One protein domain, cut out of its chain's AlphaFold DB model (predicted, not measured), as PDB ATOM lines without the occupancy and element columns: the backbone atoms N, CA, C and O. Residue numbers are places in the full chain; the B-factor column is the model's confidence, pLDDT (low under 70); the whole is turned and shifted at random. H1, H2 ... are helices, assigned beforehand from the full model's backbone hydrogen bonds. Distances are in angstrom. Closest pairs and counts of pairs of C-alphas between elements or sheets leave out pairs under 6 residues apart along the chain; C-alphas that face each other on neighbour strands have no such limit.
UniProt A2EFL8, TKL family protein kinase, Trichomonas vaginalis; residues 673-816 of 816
ATOM      1  N   HIS A 673     -52.350 -46.607  68.122       86.56
ATOM      2  CA  HIS A 673     -52.245 -47.933  67.525       86.56
ATOM      3  C   HIS A 673     -52.591 -47.956  66.031       86.56
ATOM      4  O   HIS A 673     -52.375 -48.978  65.375       86.56
ATOM      5  N   PHE A 674     -53.097 -46.849  65.479       87.56
ATOM      6  CA  PHE A 674     -53.501 -46.756  64.080       87.56
ATOM      7  C   PHE A 674     -52.348 -47.039  63.097       87.56
ATOM      8  O   PHE A 674     -52.530 -47.900  62.232       87.56
ATOM      9  N   PRO A 675     -51.131 -46.471  63.253       88.00
ATOM     10  CA  PRO A 675     -50.003 -46.801  62.373       88.00
ATOM     11  C   PRO A 675     -49.625 -48.286  62.404       88.00
ATOM     12  O   PRO A 675     -49.362 -48.892  61.365       88.00
ATOM     13  N   ARG A 676     -49.648 -48.904  63.593       86.81
ATOM     14  CA  ARG A 676     -49.328 -50.331  63.765       86.81
ATOM     15  C   ARG A 676     -50.370 -51.233  63.109       86.81
ATOM     16  O   ARG A 676     -49.997 -52.231  62.491       86.81
ATOM     17  N   LEU A 677     -51.653 -50.878  63.204       87.00
ATOM     18  CA  LEU A 677     -52.725 -51.576  62.495       87.00
ATOM     19  C   LEU A 677     -52.504 -51.505  60.980       87.00
ATOM     20  O   LEU A 677     -52.545 -52.537  60.311       87.00
ATOM     21  N   LEU A 678     -52.220 -50.316  60.443       87.81
ATOM     22  CA  LEU A 678     -51.976 -50.142  59.011       87.81
ATOM     23  C   LEU A 678     -50.746 -50.927  58.541       87.81
ATOM     24  O   LEU A 678     -50.810 -51.576  57.500       87.81
ATOM     25  N   LEU A 679     -49.664 -50.953  59.326       88.44
ATOM     26  CA  LEU A 679     -48.487 -51.786  59.056       88.44
ATOM     27  C   LEU A 679     -48.834 -53.278  59.028       88.44
ATOM     28  O   LEU A 679     -48.401 -53.992  58.122       88.44
ATOM     29  N   LYS A 680     -49.623 -53.762  59.997       86.50
ATOM     30  CA  LYS A 680     -50.086 -55.158  60.025       86.50
ATOM     31  C   LYS A 680     -50.878 -55.489  58.762       86.50
ATOM     32  O   LYS A 680     -50.658 -56.548  58.182       86.50
ATOM     33  N   ILE A 681     -51.751 -54.581  58.321       82.81
ATOM     34  CA  ILE A 681     -52.536 -54.784  57.104       82.81
ATOM     35  C   ILE A 681     -51.644 -54.743  55.855       82.81
ATOM     36  O   ILE A 681     -51.763 -55.630  55.021       82.81
ATOM     37  N   ALA A 682     -50.696 -53.807  55.748       85.25
ATOM     38  CA  ALA A 682     -49.782 -53.707  54.603       85.25
ATOM     39  C   ALA A 682     -48.883 -54.934  54.409       85.25
ATOM     40  O   ALA A 682     -48.438 -55.195  53.297       85.25
ATOM     41  N   ARG A 683     -48.615 -55.707  55.470       87.19
ATOM     42  CA  ARG A 683     -47.825 -56.948  55.392       87.19
ATOM     43  C   ARG A 683     -48.572 -58.120  54.747       87.19
ATOM     44  O   ARG A 683     -47.947 -59.159  54.537       87.19
ATOM     45  N   THR A 684     -49.864 -57.974  54.456       78.69
ATOM     46  CA  THR A 684     -50.669 -59.009  53.799       78.69
ATOM     47  C   THR A 684     -50.187 -59.307  52.375       78.69
ATOM     48  O   THR A 684     -49.676 -58.424  51.689       78.69
ATOM     49  N   ALA A 685     -50.385 -60.548  51.922       68.31
ATOM     50  CA  ALA A 685     -50.217 -60.941  50.519       68.31
ATOM     51  C   ALA A 685     -51.494 -60.708  49.681       68.31
ATOM     52  O   ALA A 685     -51.521 -60.999  48.490       68.31
ATOM     53  N   ASP A 686     -52.563 -60.204  50.304       79.62
ATOM     54  CA  ASP A 686     -53.854 -59.951  49.666       79.62
ATOM     55  C   ASP A 686     -53.793 -58.713  48.748       79.62
ATOM     56  O   ASP A 686     -53.734 -57.563  49.201       79.62
ATOM     57  N   THR A 687     -53.823 -58.956  47.436       79.44
ATOM     58  CA  THR A 687     -53.741 -57.920  46.398       79.44
ATOM     59  C   THR A 687     -54.963 -57.002  46.369       79.44
ATOM     60  O   THR A 687     -54.831 -55.821  46.025       79.44
ATOM     61  N   PHE A 688     -56.140 -57.477  46.794       76.06
ATOM     62  CA  PHE A 688     -57.344 -56.653  46.892       76.06
ATOM     63  C   PHE A 688     -57.188 -55.598  47.988       76.06
ATOM     64  O   PHE A 688     -57.465 -54.417  47.760       76.06
ATOM     65  N   ILE A 689     -56.679 -55.996  49.157       75.75
ATOM     66  CA  ILE A 689     -56.401 -55.057  50.248       75.75
ATOM     67  C   ILE A 689     -55.397 -54.001  49.786       75.75
ATOM     68  O   ILE A 689     -55.676 -52.811  49.930       75.75
ATOM     69  N   LEU A 690     -54.281 -54.417  49.177       79.62
ATOM     70  CA  LEU A 690     -53.254 -53.506  48.654       79.62
ATOM     71  C   LEU A 690     -53.817 -52.522  47.615       79.62
ATOM     72  O   LEU A 690     -53.445 -51.349  47.610       79.62
ATOM     73  N   THR A 691     -54.762 -52.970  46.786       80.69
ATOM     74  CA  THR A 691     -55.435 -52.140  45.778       80.69
ATOM     75  C   THR A 691     -56.310 -51.056  46.402       80.69
ATOM     76  O   THR A 691     -56.279 -49.903  45.967       80.69
ATOM     77  N   VAL A 692     -57.104 -51.392  47.421       72.69
ATOM     78  CA  VAL A 692     -58.066 -50.460  48.040       72.69
ATOM     79  C   VAL A 692     -57.392 -49.545  49.074       72.69
ATOM     80  O   VAL A 692     -57.888 -48.448  49.355       72.69
ATOM     81  N   PHE A 693     -56.238 -49.950  49.608       77.56
ATOM     82  CA  PHE A 693     -55.563 -49.301  50.732       77.56
ATOM     83  C   PHE A 693     -55.280 -47.799  50.556       77.56
ATOM     84  O   PHE A 693     -55.628 -47.025  51.453       77.56
ATOM     85  N   PRO A 694     -54.738 -47.323  49.417       79.75
ATOM     86  CA  PRO A 694     -54.502 -45.891  49.211       79.75
ATOM     87  C   PRO A 694     -55.751 -45.023  49.334       79.75
ATOM     88  O   PRO A 694     -55.691 -43.884  49.799       79.75
ATOM     89  N   SER A 695     -56.905 -45.555  48.930       73.88
ATOM     90  CA  SER A 695     -58.178 -44.845  49.032       73.88
ATOM     91  C   SER A 695     -58.634 -44.704  50.481       73.88
ATOM     92  O   SER A 695     -59.211 -43.675  50.828       73.88
ATOM     93  N   LEU A 696     -58.342 -45.688  51.335       77.06
ATOM     94  CA  LEU A 696     -58.594 -45.597  52.772       77.06
ATOM     95  C   LEU A 696     -57.740 -44.490  53.414       77.06
ATOM     96  O   LEU A 696     -58.285 -43.645  54.122       77.06
ATOM     97  N   ILE A 697     -56.435 -44.443  53.119       78.06
ATOM     98  CA  ILE A 697     -55.545 -43.405  53.669       78.06
ATOM     99  C   ILE A 697     -55.952 -42.014  53.176       78.06
ATOM    100  O   ILE A 697     -56.027 -41.084  53.964       78.06
ATOM    101  N   ARG A 698     -56.326 -41.848  51.901       80.12
ATOM    102  CA  ARG A 698     -56.858 -40.557  51.422       80.12
ATOM    103  C   ARG A 698     -58.098 -40.107  52.197       80.12
ATOM    104  O   ARG A 698     -58.216 -38.932  52.533       80.12
ATOM    105  N   ARG A 699     -59.008 -41.034  52.524       74.38
ATOM    106  CA  ARG A 699     -60.204 -40.737  53.334       74.38
ATOM    107  C   ARG A 699     -59.859 -40.335  54.768       74.38
ATOM    108  O   ARG A 699     -60.636 -39.593  55.369       74.38
ATOM    109  N   SER A 700     -58.707 -40.760  55.292       77.25
ATOM    110  CA  SER A 700     -58.217 -40.366  56.618       77.25
ATOM    111  C   SER A 700     -57.751 -38.912  56.696       77.25
ATOM    112  O   SER A 700     -57.345 -38.498  57.775       77.25
ATOM    113  N   SER A 701     -57.802 -38.146  55.597       81.56
ATOM    114  CA  SER A 701     -57.335 -36.754  55.533       81.56
ATOM    115  C   SER A 701     -55.890 -36.622  56.046       81.56
ATOM    116  O   SER A 701     -55.671 -36.039  57.108       81.56
ATOM    117  N   PRO A 702     -54.904 -37.228  55.352       86.44
ATOM    118  CA  PRO A 702     -53.538 -37.290  55.848       86.44
ATOM    119  C   PRO A 702     -52.923 -35.892  55.945       86.44
ATOM    120  O   PRO A 702     -53.052 -35.082  55.031       86.44
ATOM    121  N   ASP A 703     -52.242 -35.636  57.057       90.62
ATOM    122  CA  ASP A 703     -51.441 -34.443  57.305       90.62
ATOM    123  C   ASP A 703     -49.971 -34.827  57.523       90.62
ATOM    124  O   ASP A 703     -49.603 -36.005  57.533       90.62
ATOM    125  N   VAL A 704     -49.119 -33.813  57.680       93.00
ATOM    126  CA  VAL A 704     -47.671 -33.994  57.868       93.00
ATOM    127  C   VAL A 704     -47.371 -34.886  59.078       93.00
ATOM    128  O   VAL A 704     -46.485 -35.735  59.010       93.00
ATOM    129  N   ALA A 705     -48.119 -34.723  60.173       91.62
ATOM    130  CA  ALA A 705     -47.930 -35.507  61.388       91.62
ATOM    131  C   ALA A 705     -48.214 -36.997  61.149       91.62
ATOM    132  O   ALA A 705     -47.347 -37.829  61.418       91.62
ATOM    133  N   LEU A 706     -49.376 -37.327  60.570       90.81
ATOM    134  CA  LEU A 706     -49.754 -38.713  60.295       90.81
ATOM    135  C   LEU A 706     -48.796 -39.377  59.299       90.81
ATOM    136  O   LEU A 706     -48.400 -40.519  59.507       90.81
ATOM    137  N   LEU A 707     -48.408 -38.690  58.222       93.00
ATOM    138  CA  LEU A 707     -47.501 -39.270  57.224       93.00
ATOM    139  C   LEU A 707     -46.113 -39.562  57.802       93.00
ATOM    140  O   LEU A 707     -45.562 -40.626  57.521       93.00
ATOM    141  N   ASN A 708     -45.583 -38.673  58.645       93.25
ATOM    142  CA  ASN A 708     -44.328 -38.915  59.356       93.25
ATOM    143  C   ASN A 708     -44.442 -40.099  60.322       93.25
ATOM    144  O   ASN A 708     -43.534 -40.922  60.389       93.25
ATOM    145  N   GLU A 709     -45.554 -40.220  61.044       92.31
ATOM    146  CA  GLU A 709     -45.780 -41.339  61.960       92.31
ATOM    147  C   GLU A 709     -45.885 -42.679  61.210       92.31
ATOM    148  O   GLU A 709     -45.300 -43.682  61.626       92.31
ATOM    149  N   LEU A 710     -46.580 -42.700  60.070       92.12
ATOM    150  CA  LEU A 710     -46.665 -43.872  59.199       92.12
ATOM    151  C   LEU A 710     -45.296 -44.271  58.638       92.12
ATOM    152  O   LEU A 710     -44.971 -45.459  58.602       92.12
ATOM    153  N   ASP A 711     -44.486 -43.300  58.220       93.94
ATOM    154  CA  ASP A 711     -43.127 -43.545  57.737       93.94
ATOM    155  C   ASP A 711     -42.225 -44.118  58.839       93.94
ATOM    156  O   ASP A 711     -41.628 -45.175  58.655       93.94
ATOM    157  N   GLN A 712     -42.214 -43.497  60.022       93.75
ATOM    158  CA  GLN A 712     -41.406 -43.927  61.171       93.75
ATOM    159  C   GLN A 712     -41.761 -45.335  61.664       93.75
ATOM    160  O   GLN A 712     -40.892 -46.066  62.133       93.75
ATOM    161  N   ASN A 713     -43.029 -45.742  61.543       91.38
ATOM    162  CA  ASN A 713     -43.459 -47.106  61.860       91.38
ATOM    163  C   ASN A 713     -43.130 -48.120  60.741       91.38
ATOM    164  O   ASN A 713     -43.452 -49.300  60.877       91.38
ATOM    165  N   GLY A 714     -42.511 -47.695  59.636       91.62
ATOM    166  CA  GLY A 714     -42.137 -48.541  58.500       91.62
ATOM    167  C   GLY A 714     -43.306 -48.925  57.590       91.62
ATOM    168  O   GLY A 714     -43.169 -49.806  56.743       91.62
ATOM    169  N   PHE A 715     -44.479 -48.303  57.756       91.94
ATOM    170  CA  PHE A 715     -45.662 -48.645  56.964       91.94
ATOM    171  C   PHE A 715     -45.469 -48.309  55.483       91.94
ATOM    172  O   PHE A 715     -45.751 -49.155  54.636       91.94
ATOM    173  N   LEU A 716     -44.997 -47.097  55.167       92.38
ATOM    174  CA  LEU A 716     -44.895 -46.631  53.779       92.38
ATOM    175  C   LEU A 716     -43.911 -47.474  52.970       92.38
ATOM    176  O   LEU A 716     -44.233 -47.890  51.857       92.38
ATOM    177  N   GLU A 717     -42.749 -47.781  53.542       92.19
ATOM    178  CA  GLU A 717     -41.760 -48.656  52.918       92.19
ATOM    179  C   GLU A 717     -42.338 -50.043  52.610       92.19
ATOM    180  O   GLU A 717     -42.282 -50.488  51.461       92.19
ATOM    181  N   VAL A 718     -42.953 -50.692  53.608       92.88
ATOM    182  CA  VAL A 718     -43.557 -52.024  53.454       92.88
ATOM    183  C   VAL A 718     -44.686 -52.000  52.428       92.88
ATOM    184  O   VAL A 718     -44.757 -52.886  51.580       92.88
ATOM    185  N   PHE A 719     -45.555 -50.989  52.462       91.75
ATOM    186  CA  PHE A 719     -46.656 -50.851  51.513       91.75
ATOM    187  C   PHE A 719     -46.148 -50.724  50.069       91.75
ATOM    188  O   PHE A 719     -46.603 -51.450  49.180       91.75
ATOM    189  N   PHE A 720     -45.173 -49.846  49.824       91.88
ATOM    190  CA  PHE A 720     -44.589 -49.671  48.494       91.88
ATOM    191  C   PHE A 720     -43.824 -50.908  48.017       91.88
ATOM    192  O   PHE A 720     -43.867 -51.246  46.837       91.88
ATOM    193  N   GLN A 721     -43.142 -51.611  48.921       90.62
ATOM    194  CA  GLN A 721     -42.465 -52.859  48.593       90.62
ATOM    195  C   GLN A 721     -43.470 -53.952  48.207       90.62
ATOM    196  O   GLN A 721     -43.354 -54.536  47.133       90.62
ATOM    197  N   ARG A 722     -44.487 -54.197  49.040       90.00
ATOM    198  CA  ARG A 722     -45.488 -55.249  48.813       90.00
ATOM    199  C   ARG A 722     -46.325 -55.021  47.562       90.00
ATOM    200  O   ARG A 722     -46.629 -55.975  46.856       90.00
ATOM    201  N   THR A 723     -46.669 -53.770  47.268       88.50
ATOM    202  CA  THR A 723     -47.373 -53.425  46.023       88.50
ATOM    203  C   THR A 723     -46.510 -53.648  44.786       88.50
ATOM    204  O   THR A 723     -47.037 -54.065  43.764       88.50
ATOM    205  N   ALA A 724     -45.195 -53.426  44.862       86.81
ATOM    206  CA  ALA A 724     -44.290 -53.746  43.759       86.81
ATOM    207  C   ALA A 724     -44.086 -55.265  43.586       86.81
ATOM    208  O   ALA A 724     -44.025 -55.748  42.458       86.81
ATOM    209  N   GLU A 725     -44.003 -56.016  44.688       87.94
ATOM    210  CA  GLU A 725     -43.843 -57.480  44.691       87.94
ATOM    211  C   GLU A 725     -45.102 -58.235  44.243       87.94
ATOM    212  O   GLU A 725     -44.992 -59.360  43.761       87.94
ATOM    213  N   SER A 726     -46.295 -57.648  44.396       85.75
ATOM    214  CA  SER A 726     -47.556 -58.346  44.112       85.75
ATOM    215  C   SER A 726     -47.771 -58.665  42.632       85.75
ATOM    216  O   SER A 726     -48.535 -59.573  42.315       85.75
ATOM    217  N   GLY A 727     -47.151 -57.901  41.726       81.94
ATOM    218  CA  GLY A 727     -47.377 -58.004  40.282       81.94
ATOM    219  C   GLY A 727     -48.777 -57.574  39.820       81.94
ATOM    220  O   GLY A 727     -49.078 -57.675  38.633       81.94
ATOM    221  N   ASP A 728     -49.631 -57.084  40.727       86.44
ATOM    222  CA  ASP A 728     -50.978 -56.618  40.398       86.44
ATOM    223  C   ASP A 728     -50.927 -55.193  39.827       86.44
ATOM    224  O   ASP A 728     -50.556 -54.238  40.516       86.44
ATOM    225  N   GLU A 729     -51.315 -55.039  38.559       88.06
ATOM    226  CA  GLU A 729     -51.224 -53.754  37.857       88.06
ATOM    227  C   GLU A 729     -52.062 -52.651  38.521       88.06
ATOM    228  O   GLU A 729     -51.659 -51.484  38.526       88.06
ATOM    229  N   THR A 730     -53.199 -53.000  39.132       85.31
ATOM    230  CA  THR A 730     -54.089 -52.028  39.780       85.31
ATOM    231  C   THR A 730     -53.500 -51.556  41.106       85.31
ATOM    232  O   THR A 730     -53.499 -50.355  41.393       85.31
ATOM    233  N   ALA A 731     -52.952 -52.474  41.902       84.19
ATOM    234  CA  ALA A 731     -52.254 -52.158  43.142       84.19
ATOM    235  C   ALA A 731     -51.030 -51.271  42.877       84.19
ATOM    236  O   ALA A 731     -50.849 -50.264  43.565       84.19
ATOM    237  N   ILE A 732     -50.239 -51.586  41.844       88.69
ATOM    238  CA  ILE A 732     -49.079 -50.785  41.426       88.69
ATOM    239  C   ILE A 732     -49.523 -49.388  40.983       88.69
ATOM    240  O   ILE A 732     -48.992 -48.390  41.470       88.69
ATOM    241  N   TYR A 733     -50.536 -49.285  40.119       88.12
ATOM    242  CA  TYR A 733     -51.083 -47.996  39.686       88.12
ATOM    243  C   TYR A 733     -51.572 -47.148  40.874       88.12
ATOM    244  O   TYR A 733     -51.264 -45.954  40.985       88.12
ATOM    245  N   ASN A 734     -52.296 -47.759  41.813       85.69
ATOM    246  CA  ASN A 734     -52.787 -47.074  43.006       85.69
ATOM    247  C   ASN A 734     -51.646 -46.657  43.946       85.69
ATOM    248  O   ASN A 734     -51.728 -45.588  44.550       85.69
ATOM    249  N   ALA A 735     -50.566 -47.436  44.032       89.88
ATOM    250  CA  ALA A 735     -49.365 -47.068  44.775       89.88
ATOM    251  C   ALA A 735     -48.629 -45.878  44.134       89.88
ATOM    252  O   ALA A 735     -48.233 -44.961  44.853       89.88
ATOM    253  N   ILE A 736     -48.515 -45.836  42.799       90.50
ATOM    254  CA  ILE A 736     -47.936 -44.707  42.043       90.50
ATOM    255  C   ILE A 736     -48.725 -43.423  42.333       90.50
ATOM    256  O   ILE A 736     -48.161 -42.415  42.761       90.50
ATOM    257  N   THR A 737     -50.050 -43.452  42.176       88.44
ATOM    258  CA  THR A 737     -50.898 -42.276  42.458       88.44
ATOM    259  C   THR A 737     -50.868 -41.870  43.935       88.44
ATOM    260  O   THR A 737     -50.929 -40.681  44.265       88.44
ATOM    261  N   PHE A 738     -50.720 -42.832  44.847       90.38
ATOM    262  CA  PHE A 738     -50.535 -42.555  46.268       90.38
ATOM    263  C   PHE A 738     -49.206 -41.855  46.566       90.38
ATOM    264  O   PHE A 738     -49.181 -40.961  47.407       90.38
ATOM    265  N   THR A 739     -48.126 -42.171  45.840       92.62
ATOM    266  CA  THR A 739     -46.839 -41.469  45.979       92.62
ATOM    267  C   THR A 739     -46.986 -39.962  45.732       92.62
ATOM    268  O   THR A 739     -46.453 -39.171  46.506       92.62
ATOM    269  N   ALA A 740     -47.770 -39.547  44.728       89.62
ATOM    270  CA  ALA A 740     -48.092 -38.129  44.526       89.62
ATOM    271  C   ALA A 740     -48.877 -37.527  45.695       89.62
ATOM    272  O   ALA A 740     -48.621 -36.389  46.075       89.62
ATOM    273  N   THR A 741     -49.812 -38.285  46.279       89.81
ATOM    274  CA  THR A 741     -50.580 -37.818  47.445       89.81
ATOM    275  C   THR A 741     -49.635 -37.503  48.605       89.81
ATOM    276  O   THR A 741     -49.677 -36.398  49.135       89.81
ATOM    277  N   VAL A 742     -48.736 -38.433  48.946       92.44
ATOM    278  CA  VAL A 742     -47.729 -38.237  50.002       92.44
ATOM    279  C   VAL A 742     -46.834 -37.041  49.671       92.44
ATOM    280  O   VAL A 742     -46.737 -36.113  50.471       92.44
ATOM    281  N   GLY A 743     -46.260 -37.014  48.464       92.12
ATOM    282  CA  GLY A 743     -45.324 -35.965  48.058       92.12
ATOM    283  C   GLY A 743     -45.943 -34.571  47.928       92.12
ATOM    284  O   GLY A 743     -45.235 -33.579  48.050       92.12
ATOM    285  N   SER A 744     -47.260 -34.474  47.723       92.31
ATOM    286  CA  SER A 744     -47.972 -33.189  47.723       92.31
ATOM    287  C   SER A 744     -48.145 -32.584  49.120       92.31
ATOM    288  O   SER A 744     -48.406 -31.388  49.227       92.31
ATOM    289  N   ILE A 745     -48.008 -33.395  50.176       94.00
ATOM    290  CA  ILE A 745     -48.209 -32.983  51.570       94.00
ATOM    291  C   ILE A 745     -46.864 -32.722  52.252       94.00
ATOM    292  O   ILE A 745     -46.662 -31.648  52.817       94.00
ATOM    293  N   CYS A 746     -45.945 -33.691  52.220       94.31
ATOM    294  CA  CYS A 746     -44.612 -33.549  52.805       94.31
ATOM    295  C   CYS A 746     -43.600 -34.539  52.216       94.31
ATOM    296  O   CYS A 746     -43.946 -35.510  51.541       94.31
ATOM    297  N   PHE A 747     -42.324 -34.295  52.511       95.56
ATOM    298  CA  PHE A 747     -41.279 -35.292  52.324       95.56
ATOM    299  C   PHE A 747     -41.315 -36.325  53.459       95.56
ATOM    300  O   PHE A 747     -41.435 -35.958  54.626       95.56
ATOM    301  N   VAL A 748     -41.157 -37.602  53.101       95.62
ATOM    302  CA  VAL A 748     -40.902 -38.711  54.029       95.62
ATOM    303  C   VAL A 748     -39.779 -39.604  53.472       95.62
ATOM    304  O   VAL A 748     -39.753 -39.834  52.257       95.62
ATOM    305  N   PRO A 749     -38.860 -40.118  54.312       94.81
ATOM    306  CA  PRO A 749     -37.740 -40.968  53.893       94.81
ATOM    307  C   PRO A 749     -38.096 -42.116  52.934       94.81
ATOM    308  O   PRO A 749     -37.363 -42.340  51.965       94.81
ATOM    309  N   SER A 750     -39.238 -42.795  53.118       94.69
ATOM    310  CA  SER A 750     -39.658 -43.906  52.240       94.69
ATOM    311  C   SER A 750     -39.929 -43.496  50.785       94.69
ATOM    312  O   SER A 750     -40.028 -44.368  49.916       94.69
ATOM    313  N   LEU A 751     -40.027 -42.195  50.473       94.19
ATOM    314  CA  LEU A 751     -40.127 -41.720  49.088       94.19
ATOM    315  C   LEU A 751     -38.850 -41.994  48.289       94.19
ATOM    316  O   LEU A 751     -38.943 -42.231  47.087       94.19
ATOM    317  N   VAL A 752     -37.670 -42.010  48.917       93.06
ATOM    318  CA  VAL A 752     -36.396 -42.189  48.201       93.06
ATOM    319  C   VAL A 752     -36.285 -43.587  47.569       93.06
ATOM    320  O   VAL A 752     -36.101 -43.665  46.350       93.06
ATOM    321  N   PRO A 753     -36.480 -44.702  48.308       92.38
ATOM    322  CA  PRO A 753     -36.568 -46.028  47.692       92.38
ATOM    323  C   PRO A 753     -37.687 -46.124  46.649       92.38
ATOM    324  O   PRO A 753     -37.526 -46.777  45.617       92.38
ATOM    325  N   GLN A 754     -38.815 -45.444  46.885       93.50
ATOM    326  CA  GLN A 754     -39.942 -45.449  45.958       93.50
ATOM    327  C   GLN A 754     -39.625 -44.746  44.632       93.50
ATOM    328  O   GLN A 754     -40.037 -45.242  43.587       93.50
ATOM    329  N   ILE A 755     -38.836 -43.666  44.630       92.69
ATOM    330  CA  ILE A 755     -38.330 -43.033  43.400       92.69
ATOM    331  C   ILE A 755     -37.539 -44.045  42.562       92.69
ATOM    332  O   ILE A 755     -37.732 -44.117  41.349       92.69
ATOM    333  N   GLY A 756     -36.707 -44.876  43.199       90.38
ATOM    334  CA  GLY A 756     -36.006 -45.968  42.518       90.38
ATOM    335  C   GLY A 756     -36.964 -46.943  41.820       90.38
ATOM    336  O   GLY A 756     -36.765 -47.275  40.651       90.38
ATOM    337  N   ARG A 757     -38.054 -47.340  42.492       90.44
ATOM    338  CA  ARG A 757     -39.093 -48.214  41.908       90.44
ATOM    339  C   ARG A 757     -39.836 -47.539  40.754       90.44
ATOM    340  O   ARG A 757     -40.030 -48.156  39.710       90.44
ATOM    341  N   LEU A 758     -40.189 -46.260  40.906       91.56
ATOM    342  CA  LEU A 758     -40.842 -45.467  39.860       91.56
ATOM    343  C   LEU A 758     -40.001 -45.405  38.582       91.56
ATOM    344  O   LEU A 758     -40.550 -45.577  37.497       91.56
ATOM    345  N   LYS A 759     -38.679 -45.230  38.698       90.31
ATOM    346  CA  LYS A 759     -37.763 -45.286  37.547       90.31
ATOM    347  C   LYS A 759     -37.796 -46.643  36.849       90.31
ATOM    348  O   LYS A 759     -37.846 -46.687  35.624       90.31
ATOM    349  N   GLY A 760     -37.840 -47.738  37.609       86.06
ATOM    350  CA  GLY A 760     -38.036 -49.080  37.054       86.06
ATOM    351  C   GLY A 760     -39.319 -49.174  36.221       86.06
ATOM    352  O   GLY A 760     -39.290 -49.646  35.084       86.06
ATOM    353  N   PHE A 761     -40.425 -48.623  36.728       88.12
ATOM    354  CA  PHE A 761     -41.706 -48.595  36.014       88.12
ATOM    355  C   PHE A 761     -41.719 -47.704  34.765       88.12
ATOM    356  O   PHE A 761     -42.572 -47.911  33.908       88.12
ATOM    357  N   MET A 762     -40.770 -46.776  34.591       84.44
ATOM    358  CA  MET A 762     -40.656 -45.992  33.349       84.44
ATOM    359  C   MET A 762     -40.262 -46.848  32.138       84.44
ATOM    360  O   MET A 762     -40.512 -46.455  31.004       84.44
ATOM    361  N   THR A 763     -39.676 -48.028  32.355       80.81
ATOM    362  CA  THR A 763     -39.386 -48.986  31.273       80.81
ATOM    363  C   THR A 763     -40.604 -49.827  30.875       80.81
ATOM    364  O   THR A 763     -40.575 -50.516  29.858       80.81
ATOM    365  N   ASN A 764     -41.693 -49.755  31.651       79.19
ATOM    366  CA  ASN A 764     -42.936 -50.470  31.402       79.19
ATOM    367  C   ASN A 764     -43.996 -49.522  30.813       79.19
ATOM    368  O   ASN A 764     -44.480 -48.605  31.482       79.19
ATOM    369  N   ASN A 765     -44.406 -49.790  29.569       75.00
ATOM    370  CA  ASN A 765     -45.373 -48.966  28.835       75.00
ATOM    371  C   ASN A 765     -46.738 -48.829  29.537       75.00
ATOM    372  O   ASN A 765     -47.410 -47.820  29.331       75.00
ATOM    373  N   ASN A 766     -47.134 -49.783  30.388       80.38
ATOM    374  CA  ASN A 766     -48.428 -49.751  31.081       80.38
ATOM    375  C   ASN A 766     -48.477 -48.690  32.195       80.38
ATOM    376  O   ASN A 766     -49.531 -48.111  32.450       80.38
ATOM    377  N   PHE A 767     -47.347 -48.397  32.847       86.19
ATOM    378  CA  PHE A 767     -47.287 -47.465  33.985       86.19
ATOM    379  C   PHE A 767     -46.688 -46.105  33.629       86.19
ATOM    380  O   PHE A 767     -46.886 -45.130  34.361       86.19
ATOM    381  N   LEU A 768     -45.977 -46.029  32.502       86.81
ATOM    382  CA  LEU A 768     -45.236 -44.855  32.063       86.81
ATOM    383  C   LEU A 768     -46.046 -43.540  32.116       86.81
ATOM    384  O   LEU A 768     -45.534 -42.575  32.693       86.81
ATOM    385  N   PRO A 769     -47.302 -43.459  31.624       87.94
ATOM    386  CA  PRO A 769     -48.075 -42.216  31.697       87.94
ATOM    387  C   PRO A 769     -48.325 -41.741  33.136       87.94
ATOM    388  O   PRO A 769     -48.184 -40.550  33.432       87.94
ATOM    389  N   SER A 770     -48.653 -42.660  34.047       89.69
ATOM    390  CA  SER A 770     -48.922 -42.342  35.455       89.69
ATOM    391  C   SER A 770     -47.665 -41.900  36.182       89.69
ATOM    392  O   SER A 770     -47.702 -40.926  36.931       89.69
ATOM    393  N   VAL A 771     -46.539 -42.573  35.924       91.94
ATOM    394  CA  VAL A 771     -45.244 -42.207  36.504       91.94
ATOM    395  C   VAL A 771     -44.834 -40.807  36.048       91.94
ATOM    396  O   VAL A 771     -44.525 -39.970  36.889       91.94
ATOM    397  N   ILE A 772     -44.909 -40.504  34.746       91.69
ATOM    398  CA  ILE A 772     -44.596 -39.165  34.210       91.69
ATOM    399  C   ILE A 772     -45.451 -38.086  34.885       91.69
ATOM    400  O   ILE A 772     -44.937 -37.029  35.248       91.69
ATOM    401  N   THR A 773     -46.740 -38.365  35.088       91.56
ATOM    402  CA  THR A 773     -47.702 -37.400  35.639       91.56
ATOM    403  C   THR A 773     -47.388 -36.998  37.082       91.56
ATOM    404  O   THR A 773     -47.615 -35.848  37.449       91.56
ATOM    405  N   ILE A 774     -46.839 -37.900  37.901       94.06
ATOM    406  CA  ILE A 774     -46.551 -37.615  39.318       94.06
ATOM    407  C   ILE A 774     -45.172 -36.985  39.567       94.06
ATOM    408  O   ILE A 774     -44.939 -36.422  40.637       94.06
ATOM    409  N   MET A 775     -44.247 -37.067  38.604       93.31
ATOM    410  CA  MET A 775     -42.864 -36.596  38.772       93.31
ATOM    411  C   MET A 775     -42.739 -35.104  39.118       93.31
ATOM    412  O   MET A 775     -41.912 -34.786  39.977       93.31
ATOM    413  N   PRO A 776     -43.544 -34.174  38.557       93.69
ATOM    414  CA  PRO A 776     -43.514 -32.778  38.983       93.69
ATOM    415  C   PRO A 776     -43.785 -32.607  40.480       93.69
ATOM    416  O   PRO A 776     -43.055 -31.880  41.146       93.69
ATOM    417  N   THR A 777     -44.763 -33.332  41.031       93.94
ATOM    418  CA  THR A 777     -45.094 -33.279  42.461       93.94
ATOM    419  C   THR A 777     -43.920 -33.729  43.324       93.94
ATOM    420  O   THR A 777     -43.583 -33.060  44.294       93.94
ATOM    421  N   ILE A 778     -43.248 -34.820  42.949       94.31
ATOM    422  CA  ILE A 778     -42.103 -35.338  43.713       94.31
ATOM    423  C   ILE A 778     -40.886 -34.409  43.579       94.31
ATOM    424  O   ILE A 778     -40.206 -34.143  44.565       94.31
ATOM    425  N   SER A 779     -40.627 -33.874  42.381       94.31
ATOM    426  CA  SER A 779     -39.499 -32.961  42.122       94.31
ATOM    427  C   SER A 779     -39.585 -31.627  42.870       94.31
ATOM    428  O   SER A 779     -38.563 -30.975  43.071       94.31
ATOM    429  N   ALA A 780     -40.784 -31.225  43.307       93.75
ATOM    430  CA  ALA A 780     -40.974 -30.026  44.119       93.75
ATOM    431  C   ALA A 780     -40.347 -30.155  45.523       93.75
ATOM    432  O   ALA A 780     -40.021 -29.143  46.147       93.75
ATOM    433  N   LEU A 781     -40.144 -31.383  46.014       94.56
ATOM    434  CA  LEU A 781     -39.500 -31.662  47.296       94.56
ATOM    435  C   LEU A 781     -37.975 -31.566  47.154       94.56
ATOM    436  O   LEU A 781     -37.369 -32.277  46.347       94.56
ATOM    437  N   LYS A 782     -37.335 -30.705  47.957       92.81
ATOM    438  CA  LYS A 782     -35.885 -30.437  47.873       92.81
ATOM    439  C   LYS A 782     -35.052 -31.699  48.096       92.81
ATOM    440  O   LYS A 782     -34.062 -31.911  47.402       92.81
ATOM    441  N   GLU A 783     -35.482 -32.535  49.026       94.69
ATOM    442  CA  GLU A 783     -34.849 -33.783  49.441       94.69
ATOM    443  C   GLU A 783     -34.882 -34.848  48.334       94.69
ATOM    444  O   GLU A 783     -33.993 -35.690  48.256       94.69
ATOM    445  N   CYS A 784     -35.865 -34.787  47.428       93.56
ATOM    446  CA  CYS A 784     -35.999 -35.727  46.315       93.56
ATOM    447  C   CYS A 784     -35.140 -35.349  45.096       93.56
ATOM    448  O   CYS A 784     -34.830 -36.220  44.282       93.56
ATOM    449  N   LYS A 785     -34.732 -34.076  44.953       92.56
ATOM    450  CA  LYS A 785     -34.001 -33.580  43.770       92.56
ATOM    451  C   LYS A 785     -32.723 -34.374  43.444       92.56
ATOM    452  O   LYS A 785     -32.556 -34.733  42.277       92.56
ATOM    453  N   PRO A 786     -31.836 -34.726  44.401       93.00
ATOM    454  CA  PRO A 786     -30.623 -35.491  44.087       93.00
ATOM    455  C   PRO A 786     -30.926 -36.824  43.391       93.00
ATOM    456  O   PRO A 786     -30.210 -37.229  42.477       93.00
ATOM    457  N   HIS A 787     -32.043 -37.454  43.761       93.38
ATOM    458  CA  HIS A 787     -32.485 -38.746  43.246       93.38
ATOM    459  C   HIS A 787     -33.241 -38.662  41.912       93.38
ATOM    460  O   HIS A 787     -33.586 -39.705  41.363       93.38
ATOM    461  N   LEU A 788     -33.509 -37.462  41.390       93.25
ATOM    462  CA  LEU A 788     -34.261 -37.231  40.146       93.25
ATOM    463  C   LEU A 788     -33.423 -36.562  39.043       93.25
ATOM    464  O   LEU A 788     -33.888 -36.436  37.911       93.25
ATOM    465  N   SER A 789     -32.202 -36.122  39.362       90.00
ATOM    466  CA  SER A 789     -31.319 -35.363  38.461       90.00
ATOM    467  C   SER A 789     -30.996 -36.078  37.143       90.00
ATOM    468  O   SER A 789     -30.920 -35.446  36.088       90.00
ATOM    469  N   ASP A 790     -30.899 -37.403  37.173       91.69
ATOM    470  CA  ASP A 790     -30.690 -38.279  36.020       91.69
ATOM    471  C   ASP A 790     -31.884 -38.327  35.051       91.69
ATOM    472  O   ASP A 790     -31.719 -38.720  33.897       91.69
ATOM    473  N   LEU A 791     -33.075 -37.879  35.470       93.06
ATOM    474  CA  LEU A 791     -34.265 -37.806  34.617       93.06
ATOM    475  C   LEU A 791     -34.383 -36.481  33.847       93.06
ATOM    476  O   LEU A 791     -35.214 -36.377  32.942       93.06
ATOM    477  N   CYS A 792     -33.555 -35.469  34.138       93.19
ATOM    478  CA  CYS A 792     -33.582 -34.180  33.433       93.19
ATOM    479  C   CYS A 792     -33.451 -34.309  31.899       93.19
ATOM    480  O   CYS A 792     -34.246 -33.680  31.192       93.19
ATOM    481  N   PRO A 793     -32.542 -35.140  31.341       94.25
ATOM    482  CA  PRO A 793     -32.470 -35.357  29.893       94.25
ATOM    483  C   PRO A 793     -33.761 -35.954  29.315       94.25
ATOM    484  O   PRO A 793     -34.231 -35.517  28.264       94.25
ATOM    485  N   TYR A 794     -34.374 -36.905  30.028       93.38
ATOM    486  CA  TYR A 794     -35.629 -37.540  29.621       93.38
ATOM    487  C   TYR A 794     -36.784 -36.530  29.571       93.38
ATOM    488  O   TYR A 794     -37.479 -36.422  28.561       93.38
ATOM    489  N   PHE A 795     -36.953 -35.717  30.617       94.12
ATOM    490  CA  PHE A 795     -37.991 -34.682  30.639       94.12
ATOM    491  C   PHE A 795     -37.716 -33.535  29.658       94.12
ATOM    492  O   PHE A 795     -38.655 -32.954  29.126       94.12
ATOM    493  N   THR A 796     -36.453 -33.251  29.333       94.06
ATOM    494  CA  THR A 796     -36.106 -32.302  28.259       94.06
ATOM    495  C   THR A 796     -36.580 -32.817  26.905       94.06
ATOM    496  O   THR A 796     -37.181 -32.072  26.135       94.06
ATOM    497  N   ASN A 797     -36.383 -34.108  26.638       92.56
ATOM    498  CA  ASN A 797     -36.881 -34.758  25.431       92.56
ATOM    499  C   ASN A 797     -38.421 -34.732  25.377       92.56
ATOM    500  O   ASN A 797     -38.986 -34.444  24.326       92.56
ATOM    501  N   LEU A 798     -39.110 -34.915  26.512       91.94
ATOM    502  CA  LEU A 798     -40.576 -34.881  26.565       91.94
ATOM    503  C   LEU A 798     -41.211 -33.548  26.127       91.94
ATOM    504  O   LEU A 798     -42.383 -33.545  25.746       91.94
ATOM    505  N   LEU A 799     -40.465 -32.435  26.119       91.12
ATOM    506  CA  LEU A 799     -40.955 -31.127  25.661       91.12
ATOM    507  C   LEU A 799     -41.422 -31.128  24.198       91.12
ATOM    508  O   LEU A 799     -42.262 -30.307  23.834       91.12
ATOM    509  N   GLN A 800     -40.918 -32.049  23.371       91.38
ATOM    510  CA  GLN A 800     -41.337 -32.169  21.973       91.38
ATOM    511  C   GLN A 800     -42.756 -32.743  21.814       91.38
ATOM    512  O   GLN A 800     -43.385 -32.567  20.771       91.38
ATOM    513  N   TYR A 801     -43.287 -33.410  22.845       90.62
ATOM    514  CA  TYR A 801     -44.625 -33.992  22.826       90.62
ATOM    515  C   TYR A 801     -45.626 -33.039  23.475       90.62
ATOM    516  O   TYR A 801     -45.629 -32.834  24.690       90.62
ATOM    517  N   LYS A 802     -46.542 -32.497  22.665       87.62
ATOM    518  CA  LYS A 802     -47.538 -31.503  23.100       87.62
ATOM    519  C   LYS A 802     -48.360 -31.949  24.323       87.62
ATOM    520  O   LYS A 802     -48.710 -31.112  25.145       87.62
ATOM    521  N   SER A 803     -48.635 -33.249  24.464       85.62
ATOM    522  CA  SER A 803     -49.385 -33.830  25.588       85.62
ATOM    523  C   SER A 803     -48.627 -33.837  26.923       85.62
ATOM    524  O   SER A 803     -49.268 -33.840  27.970       85.62
ATOM    525  N   TYR A 804     -47.290 -33.817  26.907       89.75
ATOM    526  CA  TYR A 804     -46.444 -33.883  28.109       89.75
ATOM    527  C   TYR A 804     -45.617 -32.614  28.351       89.75
ATOM    528  O   TYR A 804     -45.012 -32.480  29.414       89.75
ATOM    529  N   ALA A 805     -45.621 -31.661  27.414       89.19
ATOM    530  CA  ALA A 805     -44.814 -30.444  27.476       89.19
ATOM    531  C   ALA A 805     -45.004 -29.653  28.783       89.19
ATOM    532  O   ALA A 805     -44.018 -29.260  29.399       89.19
ATOM    533  N   HIS A 806     -46.245 -29.476  29.249       92.38
ATOM    534  CA  HIS A 806     -46.521 -28.776  30.510       92.38
ATOM    535  C   HIS A 806     -45.931 -29.516  31.724       92.38
ATOM    536  O   HIS A 806     -45.246 -28.914  32.547       92.38
ATOM    537  N   ILE A 807     -46.140 -30.835  31.812       92.56
ATOM    538  CA  ILE A 807     -45.612 -31.689  32.892       92.56
ATOM    539  C   ILE A 807     -44.079 -31.616  32.918       92.56
ATOM    540  O   ILE A 807     -43.474 -31.435  33.975       92.56
ATOM    541  N   ALA A 808     -43.449 -31.696  31.746       92.62
ATOM    542  CA  ALA A 808     -42.005 -31.614  31.605       92.62
ATOM    543  C   ALA A 808     -41.429 -30.246  31.975       92.62
ATOM    544  O   ALA A 808     -40.406 -30.184  32.656       92.62
ATOM    545  N   GLN A 809     -42.097 -29.152  31.601       94.25
ATOM    546  CA  GLN A 809     -41.706 -27.805  32.020       94.25
ATOM    547  C   GLN A 809     -41.742 -27.659  33.541       94.25
ATOM    548  O   GLN A 809     -40.778 -27.159  34.117       94.25
ATOM    549  N   THR A 810     -42.808 -28.128  34.199       95.00
ATOM    550  CA  THR A 810     -42.924 -28.065  35.662       95.00
ATOM    551  C   THR A 810     -41.826 -28.877  36.348       95.00
ATOM    552  O   THR A 810     -41.173 -28.367  37.254       95.00
ATOM    553  N   PHE A 811     -41.564 -30.106  35.890       96.06
ATOM    554  CA  PHE A 811     -40.480 -30.930  36.431       96.06
ATOM    555  C   PHE A 811     -39.113 -30.241  36.290       96.06
ATOM    556  O   PHE A 811     -38.390 -30.085  37.269       96.06
ATOM    557  N   LEU A 812     -38.765 -29.767  35.088       95.12
ATOM    558  CA  LEU A 812     -37.476 -29.113  34.838       95.12
ATOM    559  C   LEU A 812     -37.329 -27.791  35.600       95.12
ATOM    560  O   LEU A 812     -36.219 -27.444  35.994       95.12
ATOM    561  N   ALA A 813     -38.424 -27.056  35.811       94.31
ATOM    562  CA  ALA A 813     -38.426 -25.853  36.636       94.31
ATOM    563  C   ALA A 813     -38.142 -26.180  38.106       94.31
ATOM    564  O   ALA A 813     -37.333 -25.498  38.724       94.31
ATOM    565  N   ASN A 814     -38.738 -27.251  38.636       94.19
ATOM    566  CA  ASN A 814     -38.476 -27.713  39.996       94.19
ATOM    567  C   ASN A 814     -37.038 -28.215  40.184       94.19
ATOM    568  O   ASN A 814     -36.516 -28.135  41.288       94.19
ATOM    569  N   MET A 815     -36.392 -28.731  39.136       92.25
ATOM    570  CA  MET A 815     -35.017 -29.247  39.198       92.25
ATOM    571  C   MET A 815     -33.931 -28.164  39.124       92.25
ATOM    572  O   MET A 815     -32.769 -28.466  39.400       92.25
ATOM    573  N   LYS A 816     -34.300 -26.927  38.773       85.69
ATOM    574  CA  LYS A 816     -33.456 -25.736  38.944       85.69
ATOM    575  C   LYS A 816     -33.459 -25.291  40.409       85.69
ATOM    576  O   LYS A 816     -32.472 -24.628  40.789       85.69
TER     577      LYS A 816
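AT A GLANCE: This is residues 673 to 816 of the 816 residues of the protein "TKL family protein kinase" of Trichomonas vaginalis (UniProt A2EFL8). The domain is a stack of helices in two layers, strung out along its longest axis: H2, H5, H7 and H10 run the same way side by side in one layer, and H1, H4 and H6, running against them, make most of the other, continued by the short H8. H3 slants across the ends of H1, H4 and H5, and H9 folds against H10 at the far end. H4, H5, H6 and H7 form an up-and-down bundle, each helix running against the one before it. The printed part has 144 residues with ten named helices, H1 to H10 in chain order, and no named strand; the class is all helix. It is compact, with a radius of gyration of the C-alphas of 15.1 A, yet elongated, with spans of 47 by 29 by 23 A.

HOW THE PARTS SIT: H1, residues 674 to 682, touches H4, residues 715 to 725, at a shallow tilt of 11 degrees, the same way; the closest C-alphas, of Leu 679 and Phe 715, are 4.7 A apart. H2, residues 687 to 699, touches H5, residues 729 to 745, at a shallow tilt of 24 degrees, the same way; the C-alphas of Thr 691 and Ala 731 come closest, at 4.1 A. H3, residues 704 to 712, touches no helix, but is close to H1, not clearly touching, with the C-alphas of Pro 675 and Leu 710 closest at 5.5 A. H4 and H5 form a helical hairpin at a shallow tilt of 29 degrees, closest at the C-alphas of Thr 723 and Ile 732, 5.6 A apart. H5 forms a further hairpin with H6, residues 751 to 761, at a steep tilt of 39 degrees, touching it with residues 736 to 743 alone; the closest C-alphas, of Thr 739 and Leu 751, are 7.4 A apart. H7, residues 768 to 779, touches H5 at a shallow tilt of 18 degrees, the same way, with the C-alphas of Gly 743 and Ile 778 closest at 5.4 A. H8, residues 782 to 787, touches H6, with the C-alphas of Val 752 and Cys 784 closest at 6.7 A, and meets H9, residues 789 to 798, only through their link. H10, residues 805 to 815, forms a hairpin with H9 at a shallow tilt of 22 degrees, closest at the C-alphas of Phe 795 and Ala 808, 5.1 A apart. H10 also touches H7, with the C-alphas of Pro 776 and Phe 811 closest at 4.4 A. H1 and H10 are apart. Every O i to N i+4 pair is within hydrogen-bond range in H1, H3, H4, H6 and H10; the counts are 7 of 9 in H2, 12 of 13 in H5, 6 of 8 in H7, 4 of 6 in H9 and 0 of 2 in H8, where 2 of 3 O i to N i+3 pairs are within range.

IN THESE COORDINATES: H1 begins with C-alpha 674 at (-53.501, -46.756, 64.080). From first to last C-alpha, H2 measures 19.6 A, H4 15.2 A, H6 14.9 A, H7 16.6 A, H9 15.1 A and H10 15.3 A. H5, the longest helix with 17 residues, spans 25.1 A and begins with C-alpha 729 at (-51.224, -53.754, 37.857). H10 ends with C-alpha 815 at (-35.017, -29.247, 39.198).

THE WHOLE: The two C-alphas farthest apart, of His 673 and Gln 800, are 49.4 A apart. The printed part has no cut and ends at Lys 816, the chain's last residue. No link between helices is long. The mean pLDDT of the printed part is 88.9, and one residue, Ala 685, is under 70.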